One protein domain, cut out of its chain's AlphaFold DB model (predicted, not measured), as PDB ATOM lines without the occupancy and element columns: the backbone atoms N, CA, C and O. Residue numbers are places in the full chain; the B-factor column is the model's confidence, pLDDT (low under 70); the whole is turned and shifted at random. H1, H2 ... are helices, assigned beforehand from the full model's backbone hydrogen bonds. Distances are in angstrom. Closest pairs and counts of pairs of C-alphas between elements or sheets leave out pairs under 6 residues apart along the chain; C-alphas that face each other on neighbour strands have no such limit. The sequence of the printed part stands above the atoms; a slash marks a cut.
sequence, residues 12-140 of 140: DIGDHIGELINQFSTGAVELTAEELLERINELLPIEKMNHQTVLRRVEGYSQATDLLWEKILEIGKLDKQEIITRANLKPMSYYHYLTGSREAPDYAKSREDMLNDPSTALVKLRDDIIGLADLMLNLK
ATOM      1  N   ASP A  12     -20.871 -12.752 -37.233       91.06
ATOM      2  CA  ASP A  12     -20.170 -12.237 -36.049       91.06
ATOM      3  C   ASP A  12     -20.075 -13.258 -34.904       91.06
ATOM      4  O   ASP A  12     -19.039 -13.387 -34.259       91.06
ATOM      5  N   ILE A  13     -21.146 -14.004 -34.626       92.75
ATOM      6  CA  ILE A  13     -21.126 -15.031 -33.579       92.75
ATOM      7  C   ILE A  13     -20.353 -16.259 -34.049       92.75
ATOM      8  O   ILE A  13     -19.621 -16.847 -33.252       92.75
ATOM      9  N   GLY A  14     -20.482 -16.629 -35.325       91.81
ATOM     10  CA  GLY A  14     -19.672 -17.690 -35.922       91.81
ATOM     11  C   GLY A  14     -18.172 -17.409 -35.790       91.81
ATOM     12  O   GLY A  14     -17.421 -18.299 -35.388       91.81
ATOM     13  N   ASP A  15     -17.755 -16.169 -36.040       93.38
ATOM     14  CA  ASP A  15     -16.368 -15.722 -35.899       93.38
ATOM     15  C   ASP A  15     -15.898 -15.795 -34.441       93.38
ATOM     16  O   ASP A  15     -14.854 -16.386 -34.165       93.38
ATOM     17  N   HIS A  16     -16.695 -15.301 -33.484       95.62
ATOM     18  CA  HIS A  16     -16.354 -15.393 -32.058       95.62
ATOM     19  C   HIS A  16     -16.229 -16.845 -31.566       95.62
ATOM     20  O   HIS A  16     -15.345 -17.150 -30.764       95.62
ATOM     21  N   ILE A  17     -17.083 -17.759 -32.048       96.19
ATOM     22  CA  ILE A  17     -16.945 -19.196 -31.763       96.19
ATOM     23  C   ILE A  17     -15.624 -19.713 -32.346       96.19
ATOM     24  O   ILE A  17     -14.880 -20.407 -31.653       96.19
ATOM     25  N   GLY A  18     -15.304 -19.346 -33.589       95.00
ATOM     26  CA  GLY A  18     -14.045 -19.700 -34.243       95.00
ATOM     27  C   GLY A  18     -12.812 -19.242 -33.466       95.00
ATOM     28  O   GLY A  18     -11.899 -20.035 -33.217       95.00
ATOM     29  N   GLU A  19     -12.803 -17.985 -33.028       96.25
ATOM     30  CA  GLU A  19     -11.736 -17.411 -32.210       96.25
ATOM     31  C   GLU A  19     -11.587 -18.137 -30.873       96.25
ATOM     32  O   GLU A  19     -10.469 -18.496 -30.498       96.25
ATOM     33  N   LEU A  20     -12.699 -18.410 -30.183       96.56
ATOM     34  CA  LEU A  20     -12.704 -19.122 -28.907       96.56
ATOM     35  C   LEU A  20     -12.126 -20.540 -29.044       96.56
ATOM     36  O   LEU A  20     -11.247 -20.918 -28.268       96.56
ATOM     37  N   ILE A  21     -12.559 -21.308 -30.052       96.12
ATOM     38  CA  ILE A  21     -12.018 -22.651 -30.319       96.12
ATOM     39  C   ILE A  21     -10.529 -22.576 -30.670       96.12
ATOM     40  O   ILE A  21      -9.738 -23.400 -30.206       96.12
ATOM     41  N   ASN A  22     -10.110 -21.577 -31.448       94.81
ATOM     42  CA  ASN A  22      -8.708 -21.409 -31.811       94.81
ATOM     43  C   ASN A  22      -7.834 -21.071 -30.586       94.81
ATOM     44  O   ASN A  22      -6.795 -21.699 -30.367       94.81
ATOM     45  N   GLN A  23      -8.276 -20.141 -29.737       94.38
ATOM     46  CA  GLN A  23      -7.610 -19.804 -28.476       94.38
ATOM     47  C   GLN A  23      -7.512 -21.016 -27.542       94.38
ATOM     48  O   GLN A  23      -6.441 -21.302 -26.999       94.38
ATOM     49  N   PHE A  24      -8.601 -21.776 -27.423       94.75
ATOM     50  CA  PHE A  24      -8.630 -23.022 -26.670       94.75
ATOM     51  C   PHE A  24      -7.647 -24.053 -27.245       94.75
ATOM     52  O   PHE A  24      -6.836 -24.615 -26.511       94.75
ATOM     53  N   SER A  25      -7.618 -24.258 -28.566       92.00
ATOM     54  CA  SER A  25      -6.723 -25.223 -29.231       92.00
ATOM     55  C   SER A  25      -5.238 -24.860 -29.128       92.00
ATOM     56  O   SER A  25      -4.399 -25.742 -28.983       92.00
ATOM     57  N   THR A  26      -4.899 -23.572 -29.101       91.00
ATOM     58  CA  THR A  26      -3.510 -23.098 -28.981       91.00
ATOM     59  C   THR A  26      -3.023 -23.029 -27.533       91.00
ATOM     60  O   THR A  26      -1.830 -22.860 -27.301       91.00
ATOM     61  N   GLY A  27      -3.924 -23.189 -26.555       87.38
ATOM     62  CA  GLY A  27      -3.604 -23.008 -25.136       87.38
ATOM     63  C   GLY A  27      -3.428 -21.539 -24.746       87.38
ATOM     64  O   GLY A  27      -2.874 -21.255 -23.691       87.38
ATOM     65  N   ALA A  28      -3.893 -20.604 -25.583       88.81
ATOM     66  CA  ALA A  28      -3.913 -19.178 -25.256       88.81
ATOM     67  C   ALA A  28      -4.879 -18.864 -24.100       88.81
ATOM     68  O   ALA A  28      -4.726 -17.847 -23.426       88.81
ATOM     69  N   VAL A  29      -5.859 -19.743 -23.875       88.06
ATOM     70  CA  VAL A  29      -6.753 -19.724 -22.718       88.06
ATOM     71  C   VAL A  29      -6.765 -21.124 -22.107       88.06
ATOM     72  O   VAL A  29      -6.974 -22.111 -22.815       88.06
ATOM     73  N   GLU A  30      -6.532 -21.208 -20.798       90.38
ATOM     74  CA  GLU A  30      -6.701 -22.437 -20.021       90.38
ATOM     75  C   GLU A  30      -8.178 -22.567 -19.637       90.38
ATOM     76  O   GLU A  30      -8.658 -21.840 -18.770       90.38
ATOM     77  N   LEU A  31      -8.900 -23.449 -20.332       93.62
ATOM     78  CA  LEU A  31     -10.288 -23.811 -20.033       93.62
ATOM     79  C   LEU A  31     -10.392 -25.332 -19.893       93.62
ATOM     80  O   LEU A  31      -9.641 -26.066 -20.541       93.62
ATOM     81  N   THR A  32     -11.355 -25.812 -19.110       96.00
ATOM     82  CA  THR A  32     -11.849 -27.192 -19.237       96.00
ATOM     83  C   THR A  32     -12.835 -27.320 -20.404       96.00
ATOM     84  O   THR A  32     -13.271 -26.322 -20.990       96.00
ATOM     85  N   ALA A  33     -13.214 -28.550 -20.759       95.38
ATOM     86  CA  ALA A  33     -14.239 -28.795 -21.773       95.38
ATOM     87  C   ALA A  33     -15.606 -28.201 -21.381       95.38
ATOM     88  O   ALA A  33     -16.309 -27.636 -22.222       95.38
ATOM     89  N   GLU A  34     -15.975 -28.280 -20.101       96.44
ATOM     90  CA  GLU A  34     -17.205 -27.690 -19.574       96.44
ATOM     91  C   GLU A  34     -17.165 -26.163 -19.613       96.44
ATOM     92  O   GLU A  34     -18.133 -25.546 -20.053       96.44
ATOM     93  N   GLU A  35     -16.045 -25.554 -19.219       97.31
ATOM     94  CA  GLU A  35     -15.883 -24.098 -19.271       97.31
ATOM     95  C   GLU A  35     -15.933 -23.588 -20.715       97.31
ATOM     96  O   GLU A  35     -16.581 -22.577 -20.993       97.31
ATOM     97  N   LEU A  36     -15.325 -24.306 -21.665       97.19
ATOM     98  CA  LEU A  36     -15.446 -23.994 -23.089       97.19
ATOM     99  C   LEU A  36     -16.912 -24.016 -23.545       97.19
ATOM    100  O   LEU A  36     -17.378 -23.084 -24.205       97.19
ATOM    101  N   LEU A  37     -17.647 -25.067 -23.183       97.31
ATOM    102  CA  LEU A  37     -19.063 -25.193 -23.513       97.31
ATOM    103  C   LEU A  37     -19.897 -24.065 -22.882       97.31
ATOM    104  O   LEU A  37     -20.824 -23.561 -23.521       97.31
ATOM    105  N   GLU A  38     -19.603 -23.658 -21.649       97.19
ATOM    106  CA  GLU A  38     -20.263 -22.522 -20.999       97.19
ATOM    107  C   GLU A  38     -20.029 -21.221 -21.776       97.19
ATOM    108  O   GLU A  38     -20.993 -20.522 -22.088       97.19
ATOM    109  N   ARG A  39     -18.793 -20.950 -22.212       96.94
ATOM    110  CA  ARG A  39     -18.477 -19.787 -23.059       96.94
ATOM    111  C   ARG A  39     -19.224 -19.805 -24.393       96.94
ATOM    112  O   ARG A  39     -19.758 -18.783 -24.815       96.94
ATOM    113  N   ILE A  40     -19.333 -20.965 -25.040       96.69
ATOM    114  CA  ILE A  40     -20.134 -21.110 -26.269       96.69
ATOM    115  C   ILE A  40     -21.624 -20.845 -25.977       96.69
ATOM    116  O   ILE A  40     -22.319 -20.207 -26.771       96.69
ATOM    117  N   ASN A  41     -22.132 -21.290 -24.824       96.38
ATOM    118  CA  ASN A  41     -23.514 -21.039 -24.410       96.38
ATOM    119  C   ASN A  41     -23.816 -19.560 -24.156       96.38
ATOM    120  O   ASN A  41     -24.929 -19.126 -24.470       96.38
ATOM    121  N   GLU A  42     -22.854 -18.811 -23.609       96.62
ATOM    122  CA  GLU A  42     -22.943 -17.358 -23.412       96.62
ATOM    123  C   GLU A  42     -23.114 -16.619 -24.749       96.62
ATOM    124  O   GLU A  42     -23.898 -15.674 -24.828       96.62
ATOM    125  N   LEU A  43     -22.455 -17.092 -25.815       95.25
ATOM    126  CA  LEU A  43     -22.591 -16.546 -27.173       95.25
ATOM    127  C   LEU A  43     -23.929 -16.909 -27.843       95.25
ATOM    128  O   LEU A  43     -24.396 -16.206 -28.737       95.25
ATOM    129  N   LEU A  44     -24.565 -18.005 -27.424       95.06
ATOM    130  CA  LEU A  44     -25.741 -18.577 -28.087       95.06
ATOM    131  C   LEU A  44     -26.959 -18.660 -27.155       95.06
ATOM    132  O   LEU A  44     -27.499 -19.754 -27.007       95.06
ATOM    133  N   PRO A  45     -27.421 -17.593 -26.480       93.69
ATOM    134  CA  PRO A  45     -28.489 -17.697 -25.483       93.69
ATOM    135  C   PRO A  45     -29.796 -18.252 -26.077       93.69
ATOM    136  O   PRO A  45     -30.219 -17.834 -27.153       93.69
ATOM    137  N   ILE A  46     -30.459 -19.174 -25.362       91.38
ATOM    138  CA  ILE A  46     -31.818 -19.629 -25.703       91.38
ATOM    139  C   ILE A  46     -32.840 -18.754 -24.985       91.38
ATOM    140  O   ILE A  46     -32.900 -18.704 -23.754       91.38
ATOM    141  N   GLU A  47     -33.714 -18.135 -25.766       91.06
ATOM    142  CA  GLU A  47     -34.844 -17.362 -25.275       91.06
ATOM    143  C   GLU A  47     -36.114 -18.216 -25.334       91.06
ATOM    144  O   GLU A  47     -36.521 -18.676 -26.399       91.06
ATOM    145  N   LYS A  48     -36.795 -18.387 -24.193       83.50
ATOM    146  CA  LYS A  48     -38.000 -19.239 -24.089       83.50
ATOM    147  C   LYS A  48     -39.101 -18.895 -25.098       83.50
ATOM    148  O   LYS A  48     -39.867 -19.773 -25.473       83.50
ATOM    149  N   MET A  49     -39.195 -17.627 -25.498       87.75
ATOM    150  CA  MET A  49     -40.233 -17.126 -26.406       87.75
ATOM    151  C   MET A  49     -39.799 -17.110 -27.877       87.75
ATOM    152  O   MET A  49     -40.620 -16.807 -28.739       87.75
ATOM    153  N   ASN A  50     -38.535 -17.422 -28.179       88.56
ATOM    154  CA  ASN A  50     -37.985 -17.326 -29.525       88.56
ATOM    155  C   ASN A  50     -37.352 -18.655 -29.954       88.56
ATOM    156  O   ASN A  50     -36.175 -18.924 -29.707       88.56
ATOM    157  N   HIS A  51     -38.136 -19.468 -30.665       84.62
ATOM    158  CA  HIS A  51     -37.693 -20.762 -31.187       84.62
ATOM    159  C   HIS A  51     -36.476 -20.671 -32.122       84.62
ATOM    160  O   HIS A  51     -35.712 -21.632 -32.200       84.62
ATOM    161  N   GLN A  52     -36.235 -19.533 -32.786       88.81
ATOM    162  CA  GLN A  52     -35.060 -19.381 -33.653       88.81
ATOM    163  C   GLN A  52     -33.748 -19.425 -32.863       88.81
ATOM    164  O   GLN A  52     -32.735 -19.861 -33.400       88.81
ATOM    165  N   THR A  53     -33.759 -19.055 -31.578       91.44
ATOM    166  CA  THR A  53     -32.559 -19.142 -30.728       91.44
ATOM    167  C   THR A  53     -32.100 -20.584 -30.503       91.44
ATOM    168  O   THR A  53     -30.904 -20.837 -30.377       91.44
ATOM    169  N   VAL A  54     -33.026 -21.548 -30.539       91.50
ATOM    170  CA  VAL A  54     -32.710 -22.981 -30.474       91.50
ATOM    171  C   VAL A  54     -31.995 -23.420 -31.751       91.50
ATOM    172  O   VAL A  54     -30.943 -24.046 -31.670       91.50
ATOM    173  N   LEU A  55     -32.522 -23.047 -32.923       91.94
ATOM    174  CA  LEU A  55     -31.912 -23.365 -34.222       91.94
ATOM    175  C   LEU A  55     -30.532 -22.717 -34.368       91.94
ATOM    176  O   LEU A  55     -29.578 -23.372 -34.775       91.94
ATOM    177  N   ARG A  56     -30.401 -21.459 -33.931       92.81
ATOM    178  CA  ARG A  56     -29.118 -20.754 -33.850       92.81
ATOM    179  C   ARG A  56     -28.116 -21.493 -32.967       92.81
ATOM    180  O   ARG A  56     -26.954 -21.614 -33.343       92.81
ATOM    181  N   ARG A  57     -28.549 -22.007 -31.809       94.81
ATOM    182  CA  ARG A  57     -27.668 -22.793 -30.935       94.81
ATOM    183  C   ARG A  57     -27.256 -24.114 -31.583       94.81
ATOM    184  O   ARG A  57     -26.094 -24.478 -31.464       94.81
ATOM    185  N   VAL A  58     -28.160 -24.796 -32.291       93.44
ATOM    186  CA  VAL A  58     -27.820 -26.008 -33.060       93.44
ATOM    187  C   VAL A  58     -26.749 -25.706 -34.107       93.44
ATOM    188  O   VAL A  58     -25.751 -26.419 -34.163       93.44
ATOM    189  N   GLU A  59     -26.900 -24.635 -34.890       93.00
ATOM    190  CA  GLU A  59     -25.880 -24.258 -35.878       93.00
ATOM    191  C   GLU A  59     -24.545 -23.883 -35.231       93.00
ATOM    192  O   GLU A  59     -23.507 -24.372 -35.670       93.00
ATOM    193  N   GLY A  60     -24.559 -23.082 -34.161       94.56
ATOM    194  CA  GLY A  60     -23.335 -22.707 -33.449       94.56
ATOM    195  C   GLY A  60     -22.619 -23.904 -32.821       94.56
ATOM    196  O   GLY A  60     -21.398 -24.008 -32.893       94.56
ATOM    197  N   TYR A  61     -23.369 -24.858 -32.275       95.94
ATOM    198  CA  TYR A  61     -22.814 -26.110 -31.766       95.94
ATOM    199  C   TYR A  61     -22.265 -27.014 -32.877       95.94
ATOM    200  O   TYR A  61     -21.227 -27.650 -32.686       95.94
ATOM    201  N   SER A  62     -22.935 -27.071 -34.033       94.00
ATOM    202  CA  SER A  62     -22.441 -27.799 -35.207       94.00
ATOM    203  C   SER A  62     -21.108 -27.214 -35.663       94.00
ATOM    204  O   SER A  62     -20.140 -27.955 -35.795       94.00
ATOM    205  N   GLN A  63     -21.026 -25.889 -35.810       93.88
ATOM    206  CA  GLN A  63     -19.789 -25.211 -36.196       93.88
ATOM    207  C   GLN A  63     -18.670 -25.435 -35.169       93.88
ATOM    208  O   GLN A  63     -17.545 -25.740 -35.550       93.88
ATOM    209  N   ALA A  64     -18.964 -25.325 -33.868       95.75
ATOM    210  CA  ALA A  64     -17.979 -25.585 -32.818       95.75
ATOM    211  C   ALA A  64     -17.446 -27.027 -32.875       95.75
ATOM    212  O   ALA A  64     -16.239 -27.248 -32.776       95.75
ATOM    213  N   THR A  65     -18.337 -28.001 -33.079       95.12
ATOM    214  CA  THR A  65     -17.984 -29.416 -33.258       95.12
ATOM    215  C   THR A  65     -17.084 -29.616 -34.479       95.12
ATOM    216  O   THR A  65     -16.051 -30.277 -34.366       95.12
ATOM    217  N   ASP A  66     -17.438 -29.027 -35.625       93.44
ATOM    218  CA  ASP A  66     -16.662 -29.131 -36.868       93.44
ATOM    219  C   ASP A  66     -15.252 -28.544 -36.697       93.44
ATOM    220  O   ASP A  66     -14.262 -29.185 -37.050       93.44
ATOM    221  N   LEU A  67     -15.138 -27.376 -36.059       95.31
ATOM    222  CA  LEU A  67     -13.851 -26.741 -35.778       95.31
ATOM    223  C   LEU A  67     -12.987 -27.566 -34.814       95.31
ATOM    224  O   LEU A  67     -11.784 -27.702 -35.030       95.31
ATOM    225  N   LEU A  68     -13.571 -28.142 -33.758       94.88
ATOM    226  CA  LEU A  68     -12.842 -29.033 -32.846       94.88
ATOM    227  C   LEU A  68     -12.316 -30.272 -33.579       94.88
ATOM    228  O   LEU A  68     -11.170 -30.669 -33.371       94.88
ATOM    229  N   TRP A  69     -13.124 -30.851 -34.468       93.94
ATOM    230  CA  TRP A  69     -12.703 -31.948 -35.338       93.94
ATOM    231  C   TRP A  69     -11.512 -31.567 -36.211       93.94
ATOM    232  O   TRP A  69     -10.527 -32.305 -36.247       93.94
ATOM    233  N   GLU A  70     -11.587 -30.423 -36.892       92.75
ATOM    234  CA  GLU A  70     -10.492 -29.908 -37.714       92.75
ATOM    235  C   GLU A  70      -9.215 -29.748 -36.884       92.75
ATOM    236  O   GLU A  70      -8.165 -30.256 -37.275       92.75
ATOM    237  N   LYS A  71      -9.307 -29.154 -35.688       92.56
ATOM    238  CA  LYS A  71      -8.146 -28.971 -34.802       92.56
ATOM    239  C   LYS A  71      -7.552 -30.289 -34.319       92.56
ATOM    240  O   LYS A  71      -6.332 -30.439 -34.311       92.56
ATOM    241  N   ILE A  72      -8.378 -31.270 -33.967       92.19
ATOM    242  CA  ILE A  72      -7.893 -32.595 -33.558       92.19
ATOM    243  C   ILE A  72      -7.211 -33.315 -34.724       92.19
ATOM    244  O   ILE A  72      -6.185 -33.954 -34.507       92.19
ATOM    245  N   LEU A  73      -7.736 -33.197 -35.947       90.00
ATOM    246  CA  LEU A  73      -7.116 -33.771 -37.149       90.00
ATOM    247  C   LEU A  73      -5.813 -33.052 -37.542       90.00
ATOM    248  O   LEU A  73      -4.912 -33.680 -38.096       90.00
ATOM    249  N   GLU A  74      -5.698 -31.751 -37.261       88.62
ATOM    250  CA  GLU A  74      -4.467 -30.975 -37.457       88.62
ATOM    251  C   GLU A  74      -3.374 -31.361 -36.443       88.62
ATOM    252  O   GLU A  74      -2.208 -31.507 -36.815       88.62
ATOM    253  N   ILE A  75      -3.743 -31.531 -35.168       85.25
ATOM    254  CA  ILE A  75      -2.814 -31.845 -34.069       85.25
ATOM    255  C   ILE A  75      -2.437 -33.333 -34.074       85.25
ATOM    256  O   ILE A  75      -1.271 -33.705 -33.914       85.25
ATOM    257  N   GLY A  76      -3.434 -34.199 -34.231       69.31
ATOM    258  CA  GLY A  76      -3.312 -35.640 -34.107       69.31
ATOM    259  C   GLY A  76      -3.273 -36.320 -35.467       69.31
ATOM    260  O   GLY A  76      -4.192 -36.202 -36.267       69.31
ATOM    261  N   LYS A  77      -2.268 -37.170 -35.697       71.69
ATOM    262  CA  LYS A  77      -2.291 -38.164 -36.790       71.69
ATOM    263  C   LYS A  77      -3.247 -39.330 -36.478       71.69
ATOM    264  O   LYS A  77      -2.912 -40.481 -36.746       71.69
ATOM    265  N   LEU A  78      -4.378 -39.039 -35.838       84.25
ATOM    266  CA  LEU A  78      -5.398 -40.018 -35.492       84.25
ATOM    267  C   LEU A  78      -6.333 -40.193 -36.682       84.25
ATOM    268  O   LEU A  78      -6.658 -39.232 -37.382       84.25
ATOM    269  N   ASP A  79      -6.792 -41.419 -36.899       87.69
ATOM    270  CA  ASP A  79      -7.887 -41.637 -37.830       87.69
ATOM    271  C   ASP A  79      -9.241 -41.268 -37.194       87.69
ATOM    272  O   ASP A  79      -9.390 -41.095 -35.980       87.69
ATOM    273  N   LYS A  80     -10.264 -41.137 -38.042       86.56
ATOM    274  CA  LYS A  80     -11.612 -40.742 -37.618       86.56
ATOM    275  C   LYS A  80     -12.227 -41.718 -36.608       86.56
ATOM    276  O   LYS A  80     -12.976 -41.292 -35.729       86.56
ATOM    277  N   GLN A  81     -11.950 -43.014 -36.743       88.50
ATOM    278  CA  GLN A  81     -12.532 -44.035 -35.877       88.50
ATOM    279  C   GLN A  81     -11.923 -43.964 -34.476       88.50
ATOM    280  O   GLN A  81     -12.639 -44.080 -33.481       88.50
ATOM    281  N   GLU A  82     -10.621 -43.714 -34.403       90.88
ATOM    282  CA  GLU A  82      -9.903 -43.533 -33.154       90.88
ATOM    283  C   GLU A  82     -10.390 -42.297 -32.389       90.88
ATOM    284  O   GLU A  82     -10.625 -42.387 -31.182       90.88
ATOM    285  N   ILE A  83     -10.639 -41.180 -33.082       91.19
ATOM    286  CA  ILE A  83     -11.221 -39.973 -32.471       91.19
ATOM    287  C   ILE A  83     -12.607 -40.276 -31.891       91.19
ATOM    288  O   ILE A  83     -12.846 -39.988 -30.721       91.19
ATOM    289  N   ILE A  84     -13.492 -40.928 -32.658       91.69
ATOM    290  CA  ILE A  84     -14.837 -41.317 -32.192       91.69
ATOM    291  C   ILE A  84     -14.758 -42.146 -30.910       91.69
ATOM    292  O   ILE A  84     -15.507 -41.903 -29.964       91.69
ATOM    293  N   THR A  85     -13.858 -43.129 -30.870       91.31
ATOM    294  CA  THR A  85     -13.716 -44.007 -29.708       91.31
ATOM    295  C   THR A  85     -13.148 -43.265 -28.501       91.31
ATOM    296  O   THR A  85     -13.702 -43.398 -27.410       91.31
ATOM    297  N   ARG A  86     -12.084 -42.471 -28.673       92.69
ATOM    298  CA  ARG A  86     -11.424 -41.767 -27.560       92.69
ATOM    299  C   ARG A  86     -12.268 -40.619 -26.998       92.69
ATOM    300  O   ARG A  86     -12.305 -40.460 -25.785       92.69
ATOM    301  N   ALA A  87     -12.978 -39.884 -27.852       92.88
ATOM    302  CA  ALA A  87     -13.926 -38.842 -27.449       92.88
ATOM    303  C   ALA A  87     -15.310 -39.403 -27.050       92.88
ATOM    304  O   ALA A  87     -16.216 -38.644 -26.725       92.88
ATOM    305  N   ASN A  88     -15.493 -40.732 -27.077       92.62
ATOM    306  CA  ASN A  88     -16.740 -41.422 -26.725       92.62
ATOM    307  C   ASN A  88     -17.985 -40.931 -27.502       92.62
ATOM    308  O   ASN A  88     -19.107 -40.986 -26.992       92.62
ATOM    309  N   LEU A  89     -17.806 -40.499 -28.754       90.94
ATOM    310  CA  LEU A  89     -18.880 -39.921 -29.564       90.94
ATOM    311  C   LEU A  89     -19.946 -40.967 -29.892       90.94
ATOM    312  O   LEU A  89     -19.638 -42.111 -30.252       90.94
ATOM    313  N   LYS A  90     -21.217 -40.570 -29.797       88.25
ATOM    314  CA  LYS A  90     -22.361 -41.450 -30.071       88.25
ATOM    315  C   LYS A  90     -23.123 -41.009 -31.322       88.25
ATOM    316  O   LYS A  90     -23.205 -39.810 -31.611       88.25
ATOM    317  N   PRO A  91     -23.691 -41.958 -32.089       83.62
ATOM    318  CA  PRO A  91     -24.556 -41.620 -33.213       83.62
ATOM    319  C   PRO A  91     -25.841 -40.942 -32.723       83.62
ATOM    320  O   PRO A  91     -26.263 -41.139 -31.588       83.62
ATOM    321  N   MET A  92     -26.503 -40.184 -33.598       79.31
ATOM    322  CA  MET A  92     -27.757 -39.488 -33.273       79.31
ATOM    323  C   MET A  92     -28.850 -40.439 -32.750       79.31
ATOM    324  O   MET A  92     -29.565 -40.105 -31.809       79.31
ATOM    325  N   SER A  93     -28.929 -41.657 -33.294       76.50
ATOM    326  CA  SER A  93     -29.872 -42.706 -32.872       76.50
ATOM    327  C   SER A  93     -29.791 -43.054 -31.381       76.50
ATOM    328  O   SER A  93     -30.817 -43.341 -30.767       76.50
ATOM    329  N   TYR A  94     -28.603 -42.960 -30.772       82.50
ATOM    330  CA  TYR A  94     -28.426 -43.129 -29.326       82.50
ATOM    331  C   TYR A  94     -29.217 -42.079 -28.534       82.50
ATOM    332  O   TYR A  94     -29.860 -42.398 -27.535       82.50
ATOM    333  N   TYR A  95     -29.215 -40.834 -29.008       81.31
ATOM    334  CA  TYR A  95     -29.861 -39.713 -28.334       81.31
ATOM    335  C   TYR A  95     -31.371 -39.680 -28.550       81.31
ATOM    336  O   TYR A  95     -32.082 -39.356 -27.605       81.31
ATOM    337  N   HIS A  96     -31.879 -40.098 -29.715       75.94
ATOM    338  CA  HIS A  96     -33.328 -40.239 -29.929       75.94
ATOM    339  C   HIS A  96     -33.970 -41.179 -28.898       75.94
ATOM    340  O   HIS A  96     -35.065 -40.909 -28.400       75.94
ATOM    341  N   TYR A  97     -33.267 -42.258 -28.528       67.19
ATOM    342  CA  TYR A  97     -33.718 -43.170 -27.477       67.19
ATOM    343  C   TYR A  97     -33.782 -42.490 -26.099       67.19
ATOM    344  O   TYR A  97     -34.709 -42.741 -25.332       67.19
ATOM    345  N   LEU A  98     -32.826 -41.608 -25.789       73.94
ATOM    346  CA  LEU A  98     -32.771 -40.887 -24.515       73.94
ATOM    347  C   LEU A  98     -33.790 -39.745 -24.428       73.94
ATOM    348  O   LEU A  98     -34.343 -39.502 -23.356       73.94
ATOM    349  N   THR A  99     -34.045 -39.043 -25.534       69.81
ATOM    350  CA  THR A  99     -34.967 -37.898 -25.586       69.81
ATOM    351  C   THR A  99     -36.421 -38.306 -25.836       69.81
ATOM    352  O   THR A  99     -37.321 -37.486 -25.667       69.81
ATOM    353  N   GLY A 100     -36.675 -39.566 -26.210       64.75
ATOM    354  CA  GLY A 100     -38.015 -40.071 -26.523       64.75
ATOM    355  C   GLY A 100     -38.566 -39.580 -27.868       64.75
ATOM    356  O   GLY A 100     -39.781 -39.608 -28.076       64.75
ATOM    357  N   SER A 101     -37.693 -39.116 -28.768       63.81
ATOM    358  CA  SER A 101     -38.051 -38.626 -30.105       63.81
ATOM    359  C   SER A 101     -38.531 -39.780 -31.007       63.81
ATOM    360  O   SER A 101     -37.952 -40.870 -31.015       63.81
ATOM    361  N   ARG A 102     -39.646 -39.574 -31.731       57.59
ATOM    362  CA  ARG A 102     -40.260 -40.573 -32.624       57.59
ATOM    363  C   ARG A 102     -39.571 -40.518 -33.990       57.59
ATOM    364  O   ARG A 102     -39.797 -39.579 -34.735       57.59
ATOM    365  N   GLU A 103     -38.831 -41.586 -34.283       52.78
ATOM    366  CA  GLU A 103     -38.005 -41.861 -35.474       52.78
ATOM    367  C   GLU A 103     -36.553 -41.387 -35.376       52.78
ATOM    368  O   GLU A 103     -36.251 -40.211 -35.209       52.78
ATOM    369  N   ALA A 104     -35.640 -42.351 -35.507       47.50
ATOM    370  CA  ALA A 104     -34.231 -42.091 -35.726       47.50
ATOM    371  C   ALA A 104     -33.993 -42.036 -37.242       47.50
ATOM    372  O   ALA A 104     -34.080 -43.079 -37.896       47.50
ATOM    373  N   PRO A 105     -33.636 -40.886 -37.836       52.56
ATOM    374  CA  PRO A 105     -32.744 -40.936 -38.978       52.56
ATOM    375  C   PRO A 105     -31.476 -41.655 -38.500       52.56
ATOM    376  O   PRO A 105     -30.824 -41.207 -37.555       52.56
ATOM    377  N   ASP A 106     -31.165 -42.809 -39.104       52.59
ATOM    378  CA  ASP A 106     -30.118 -43.740 -38.640       52.59
ATOM    379  C   ASP A 106     -28.776 -43.047 -38.343       52.59
ATOM    380  O   ASP A 106     -28.008 -43.506 -37.499       52.59
ATOM    381  N   TYR A 107     -28.521 -41.904 -38.978       53.09
ATOM    382  CA  TYR A 107     -27.469 -40.959 -38.636       53.09
ATOM    383  C   TYR A 107     -27.974 -39.560 -39.011       53.09
ATOM    384  O   TYR A 107     -28.387 -39.373 -40.154       53.09
ATOM    385  N   ALA A 108     -27.905 -38.566 -38.117       56.22
ATOM    386  CA  ALA A 108     -27.857 -37.182 -38.586       56.22
ATOM    387  C   ALA A 108     -26.542 -37.050 -39.365       56.22
ATOM    388  O   ALA A 108     -25.460 -37.131 -38.777       56.22
ATOM    389  N   LYS A 109     -26.631 -37.001 -40.697       62.06
ATOM    390  CA  LYS A 109     -25.465 -36.973 -41.593       62.06
ATOM    391  C   LYS A 109     -25.065 -35.545 -41.928       62.06
ATOM    392  O   LYS A 109     -23.923 -35.314 -42.313       62.06
ATOM    393  N   SER A 110     -26.007 -34.618 -41.803       73.31
ATOM    394  CA  SER A 110     -25.866 -33.224 -42.182       73.31
ATOM    395  C   SER A 110     -26.412 -32.290 -41.103       73.31
ATOM    396  O   SER A 110     -27.230 -32.670 -40.265       73.31
ATOM    397  N   ARG A 111     -25.992 -31.026 -41.172       77.75
ATOM    398  CA  ARG A 111     -26.558 -29.931 -40.376       77.75
ATOM    399  C   ARG A 111     -28.073 -29.789 -40.576       77.75
ATOM    400  O   ARG A 111     -28.783 -29.478 -39.629       77.75
ATOM    401  N   GLU A 112     -28.579 -30.040 -41.783       79.50
ATOM    402  CA  GLU A 112     -30.017 -30.006 -42.080       79.50
ATOM    403  C   GLU A 112     -30.786 -31.065 -41.272       79.50
ATOM    404  O   GLU A 112     -31.814 -30.753 -40.675       79.50
ATOM    405  N   ASP A 113     -30.238 -32.280 -41.143       73.94
ATOM    406  CA  ASP A 113     -30.826 -33.329 -40.296       73.94
ATOM    407  C   ASP A 113     -30.903 -32.891 -38.824       73.94
ATOM    408  O   ASP A 113     -31.887 -33.161 -38.137       73.94
ATOM    409  N   MET A 114     -29.878 -32.181 -38.342       81.50
ATOM    410  CA  MET A 114     -29.835 -31.656 -36.972       81.50
ATOM    411  C   MET A 114     -30.862 -30.543 -36.739       81.50
ATOM    412  O   MET A 114     -31.446 -30.462 -35.662       81.50
ATOM    413  N   LEU A 115     -31.106 -29.699 -37.743       82.88
ATOM    414  CA  LEU A 115     -32.114 -28.639 -37.675       82.88
ATOM    415  C   LEU A 115     -33.550 -29.186 -37.681       82.88
ATOM    416  O   LEU A 115     -34.446 -28.525 -37.153       82.88
ATOM    417  N   ASN A 116     -33.767 -30.392 -38.217       83.50
ATOM    418  CA  ASN A 116     -35.069 -31.067 -38.225       83.50
ATOM    419  C   ASN A 116     -35.434 -31.724 -36.875       83.50
ATOM    420  O   ASN A 116     -36.620 -31.810 -36.552       83.50
ATOM    421  N   ASP A 117     -34.453 -32.132 -36.057       84.06
ATOM    422  CA  ASP A 117     -34.650 -32.514 -34.642       84.06
ATOM    423  C   ASP A 117     -33.677 -31.745 -33.726       84.06
ATOM    424  O   ASP A 117     -32.686 -32.300 -33.228       84.06
ATOM    425  N   PRO A 118     -33.957 -30.454 -33.464       86.56
ATOM    426  CA  PRO A 118     -33.050 -29.598 -32.715       86.56
ATOM    427  C   PRO A 118     -32.912 -30.030 -31.251       86.56
ATOM    428  O   PRO A 118     -31.861 -29.838 -30.646       86.56
ATOM    429  N   SER A 119     -33.946 -30.644 -30.666       85.50
ATOM    430  CA  SER A 119     -33.900 -31.127 -29.283       85.50
ATOM    431  C   SER A 119     -32.883 -32.247 -29.090       85.50
ATOM    432  O   SER A 119     -32.070 -32.187 -28.167       85.50
ATOM    433  N   THR A 120     -32.894 -33.239 -29.976       86.56
ATOM    434  CA  THR A 120     -31.931 -34.341 -29.934       86.56
ATOM    435  C   THR A 120     -30.542 -33.859 -30.359       86.56
ATOM    436  O   THR A 120     -29.545 -34.238 -29.740       86.56
ATOM    437  N   ALA A 121     -30.472 -32.955 -31.346       88.56
ATOM    438  CA  ALA A 121     -29.211 -32.409 -31.840       88.56
ATOM    439  C   ALA A 121     -28.456 -31.631 -30.762       88.56
ATOM    440  O   ALA A 121     -27.252 -31.814 -30.620       88.56
ATOM    441  N   LEU A 122     -29.146 -30.813 -29.961       91.94
ATOM    442  CA  LEU A 122     -28.505 -30.054 -28.885       91.94
ATOM    443  C   LEU A 122     -27.854 -30.954 -27.833       91.94
ATOM    444  O   LEU A 122     -26.768 -30.627 -27.359       91.94
ATOM    445  N   VAL A 123     -28.494 -32.069 -27.466       91.94
ATOM    446  CA  VAL A 123     -27.921 -33.019 -26.498       91.94
ATOM    447  C   VAL A 123     -26.704 -33.710 -27.103       91.94
ATOM    448  O   VAL A 123     -25.646 -33.728 -26.480       91.94
ATOM    449  N   LYS A 124     -26.830 -34.209 -28.337       92.31
ATOM    450  CA  LYS A 124     -25.719 -34.846 -29.045       92.31
ATOM    451  C   LYS A 124     -24.520 -33.909 -29.193       92.31
ATOM    452  O   LYS A 124     -23.412 -34.272 -28.825       92.31
ATOM    453  N   LEU A 125     -24.738 -32.725 -29.759       94.25
ATOM    454  CA  LEU A 125     -23.659 -31.796 -30.074       94.25
ATOM    455  C   LEU A 125     -22.994 -31.256 -28.807       94.25
ATOM    456  O   LEU A 125     -21.791 -31.036 -28.797       94.25
ATOM    457  N   ARG A 126     -23.752 -31.089 -27.716       95.69
ATOM    458  CA  ARG A 126     -23.178 -30.784 -26.402       95.69
ATOM    459  C   ARG A 126     -22.166 -31.848 -25.979       95.69
ATOM    460  O   ARG A 126     -21.055 -31.501 -25.592       95.69
ATOM    461  N   ASP A 127     -22.567 -33.115 -26.024       94.88
ATOM    462  CA  ASP A 127     -21.705 -34.230 -25.629       94.88
ATOM    463  C   ASP A 127     -20.504 -34.370 -26.575       94.88
ATOM    464  O   ASP A 127     -19.394 -34.630 -26.116       94.88
ATOM    465  N   ASP A 128     -20.707 -34.144 -27.879       95.00
ATOM    466  CA  ASP A 128     -19.625 -34.148 -28.864       95.00
ATOM    467  C   ASP A 128     -18.601 -33.038 -28.572       95.00
ATOM    468  O   ASP A 128     -17.403 -33.313 -28.573       95.00
ATOM    469  N   ILE A 129     -19.047 -31.808 -28.278       97.25
ATOM    470  CA  ILE A 129     -18.163 -30.689 -27.907       97.25
ATOM    471  C   ILE A 129     -17.328 -31.056 -26.681       97.25
ATOM    472  O   ILE A 129     -16.113 -30.875 -26.712       97.25
ATOM    473  N   ILE A 130     -17.955 -31.601 -25.631       97.50
ATOM    474  CA  ILE A 130     -17.244 -32.011 -24.410       97.50
ATOM    475  C   ILE A 130     -16.205 -33.087 -24.740       97.50
ATOM    476  O   ILE A 130     -15.023 -32.911 -24.455       97.50
ATOM    477  N   GLY A 131     -16.624 -34.170 -25.400       95.94
ATOM    478  CA  GLY A 131     -15.743 -35.299 -25.702       95.94
ATOM    479  C   GLY A 131     -14.565 -34.921 -26.604       95.94
ATOM    480  O   GLY A 131     -13.444 -35.385 -26.390       95.94
ATOM    481  N   LEU A 132     -14.794 -34.066 -27.605       96.00
ATOM    482  CA  LEU A 132     -13.737 -33.569 -28.489       96.00
ATOM    483  C   LEU A 132     -12.800 -32.604 -27.758       96.00
ATOM    484  O   LEU A 132     -11.582 -32.712 -27.910       96.00
ATOM    485  N   ALA A 133     -13.332 -31.686 -26.951       96.44
ATOM    486  CA  ALA A 133     -12.518 -30.756 -26.177       96.44
ATOM    487  C   ALA A 133     -11.620 -31.492 -25.168       96.44
ATOM    488  O   ALA A 133     -10.418 -31.229 -25.127       96.44
ATOM    489  N   ASP A 134     -12.162 -32.472 -24.440       96.19
ATOM    490  CA  ASP A 134     -11.396 -33.330 -23.529       96.19
ATOM    491  C   ASP A 134     -10.313 -34.118 -24.263       96.19
ATOM    492  O   ASP A 134      -9.164 -34.188 -23.816       96.19
ATOM    493  N   LEU A 135     -10.646 -34.710 -25.413       94.62
ATOM    494  CA  LEU A 135      -9.651 -35.397 -26.230       94.62
ATOM    495  C   LEU A 135      -8.532 -34.436 -26.642       94.62
ATOM    496  O   LEU A 135      -7.362 -34.791 -26.527       94.62
ATOM    497  N   MET A 136      -8.870 -33.224 -27.080       92.12
ATOM    498  CA  MET A 136      -7.878 -32.235 -27.490       92.12
ATOM    499  C   MET A 136      -6.963 -31.816 -26.335       92.12
ATOM    500  O   MET A 136      -5.760 -31.683 -26.549       92.12
ATOM    501  N   LEU A 137      -7.491 -31.659 -25.117       91.56
ATOM    502  CA  LEU A 137      -6.678 -31.387 -23.926       91.56
ATOM    503  C   LEU A 137      -5.682 -32.519 -23.635       91.56
ATOM    504  O   LEU A 137      -4.552 -32.243 -23.251       91.56
ATOM    505  N   ASN A 138      -6.071 -33.774 -23.873       89.31
ATOM    506  CA  ASN A 138      -5.209 -34.947 -23.680       89.31
ATOM    507  C   ASN A 138      -4.187 -35.178 -24.810       89.31
ATOM    508  O   ASN A 138      -3.309 -36.031 -24.671       89.31
ATOM    509  N   LEU A 139      -4.332 -34.494 -25.950       86.19
ATOM    510  CA  LEU A 139      -3.402 -34.584 -27.083       86.19
ATOM    511  C   LEU A 139      -2.275 -33.544 -27.031       86.19
ATOM    512  O   LEU A 139      -1.318 -33.675 -27.796       86.19
ATOM    513  N   LYS A 140      -2.400 -32.528 -26.174       73.25
ATOM    514  CA  LYS A 140      -1.357 -31.532 -25.906       73.25
ATOM    515  C   LYS A 140      -0.331 -32.062 -24.910       73.25
ATOM    516  O   LYS A 140       0.857 -31.719 -25.092       73.25
TER     517      LYS A 140
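What this domain is: This is residues 12 to 140 of the 140 residues of an uncharacterized protein of Bacteroidetes bacterium (UniProt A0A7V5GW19). Two long helices, H3 and H7, lie side by side in the middle, and the helical hairpin of H1 and H2 covers one side of them, H1 packing on H3 and H2 on H7. On the side of H7 away from that hairpin the short helices H4 and H5 pack on it, while H6 packs on H3 near its first turns; residues 47 to 52 stick out. The printed part has 129 residues with seven named helices, H1 to H7 in chain order, and no named strand: all helix. It is compact, with a radius of gyration of the C-alphas of 14.4 A and spans of 40 by 32 by 20 A.

Where its parts are: H1, residues 12 to 26, begins at C-alpha 12 at (-20.170, -12.237, -36.049) and is 21.1 A long from first to last C-alpha. H2 is residues 33 to 43, 15.8 A. H3, residues 52 to 75, is the longest at 34.6 A and begins at C-alpha 52 at (-35.060, -19.381, -33.653). H4 is residues 80 to 86, H5 residues 92 to 99 and H6 residues 111 to 116. H7, residues 118 to 139, is 30.6 A long and ends at C-alpha 139 at (-3.402, -34.584, -27.083).

How they stand to each other: H1, H2 and H3 form an up and down bundle, each helix running against the one before it. H1 and H2, a hairpin, touch at a shallow tilt of 19 degrees; their closest C-alphas, of Ile 17 and Ile 40, are 6.6 A apart. H3 touches H1 with residues 60 to 71 alone, closest at the C-alphas of Ile 17 and Ala 64, 6.6 A. H7 is the hub, touching five helices. It touches H3 at a shallow tilt of 25 degrees, the same way, with the C-alphas of Thr 65 and Ile 129 closest at 5.5 A. H2 touches H7 at a steep tilt of 48 degrees, closest at the C-alphas of Ala 33 and Ala 133, 5.1 A. H4 is about perpendicular to H7, at 84 degrees, and touches it, closest at the C-alphas of Arg 86 and Leu 135, 6.7 A. H5 touches H7 closest at the C-alphas of Tyr 95 and Thr 120, 6.0 A. H6 touches H3 closest at the C-alphas of Leu 55 and Leu 115, 6.3 A. H6 and H7 only just touch, with 3 pairs of C-alphas within 8 A, and only at the corner by their link; their closest C-alphas, of Met 114 and Ala 121, are 5.2 A apart. In H1, H2, H3, H4 and H6 every O i to N i+4 pair is within hydrogen-bond range; in H5 3 of 4 are, in H7 17 of 18.

The domain as a whole: The C-alphas farthest apart, of Met 49 and Lys 77, are 44.6 A apart. The printed part has no cut, and its one long link, H5 to H6, has 11 residues. Mean pLDDT of the printed part is 87.4; residues 76, 97 and 99 to 109 are under 70.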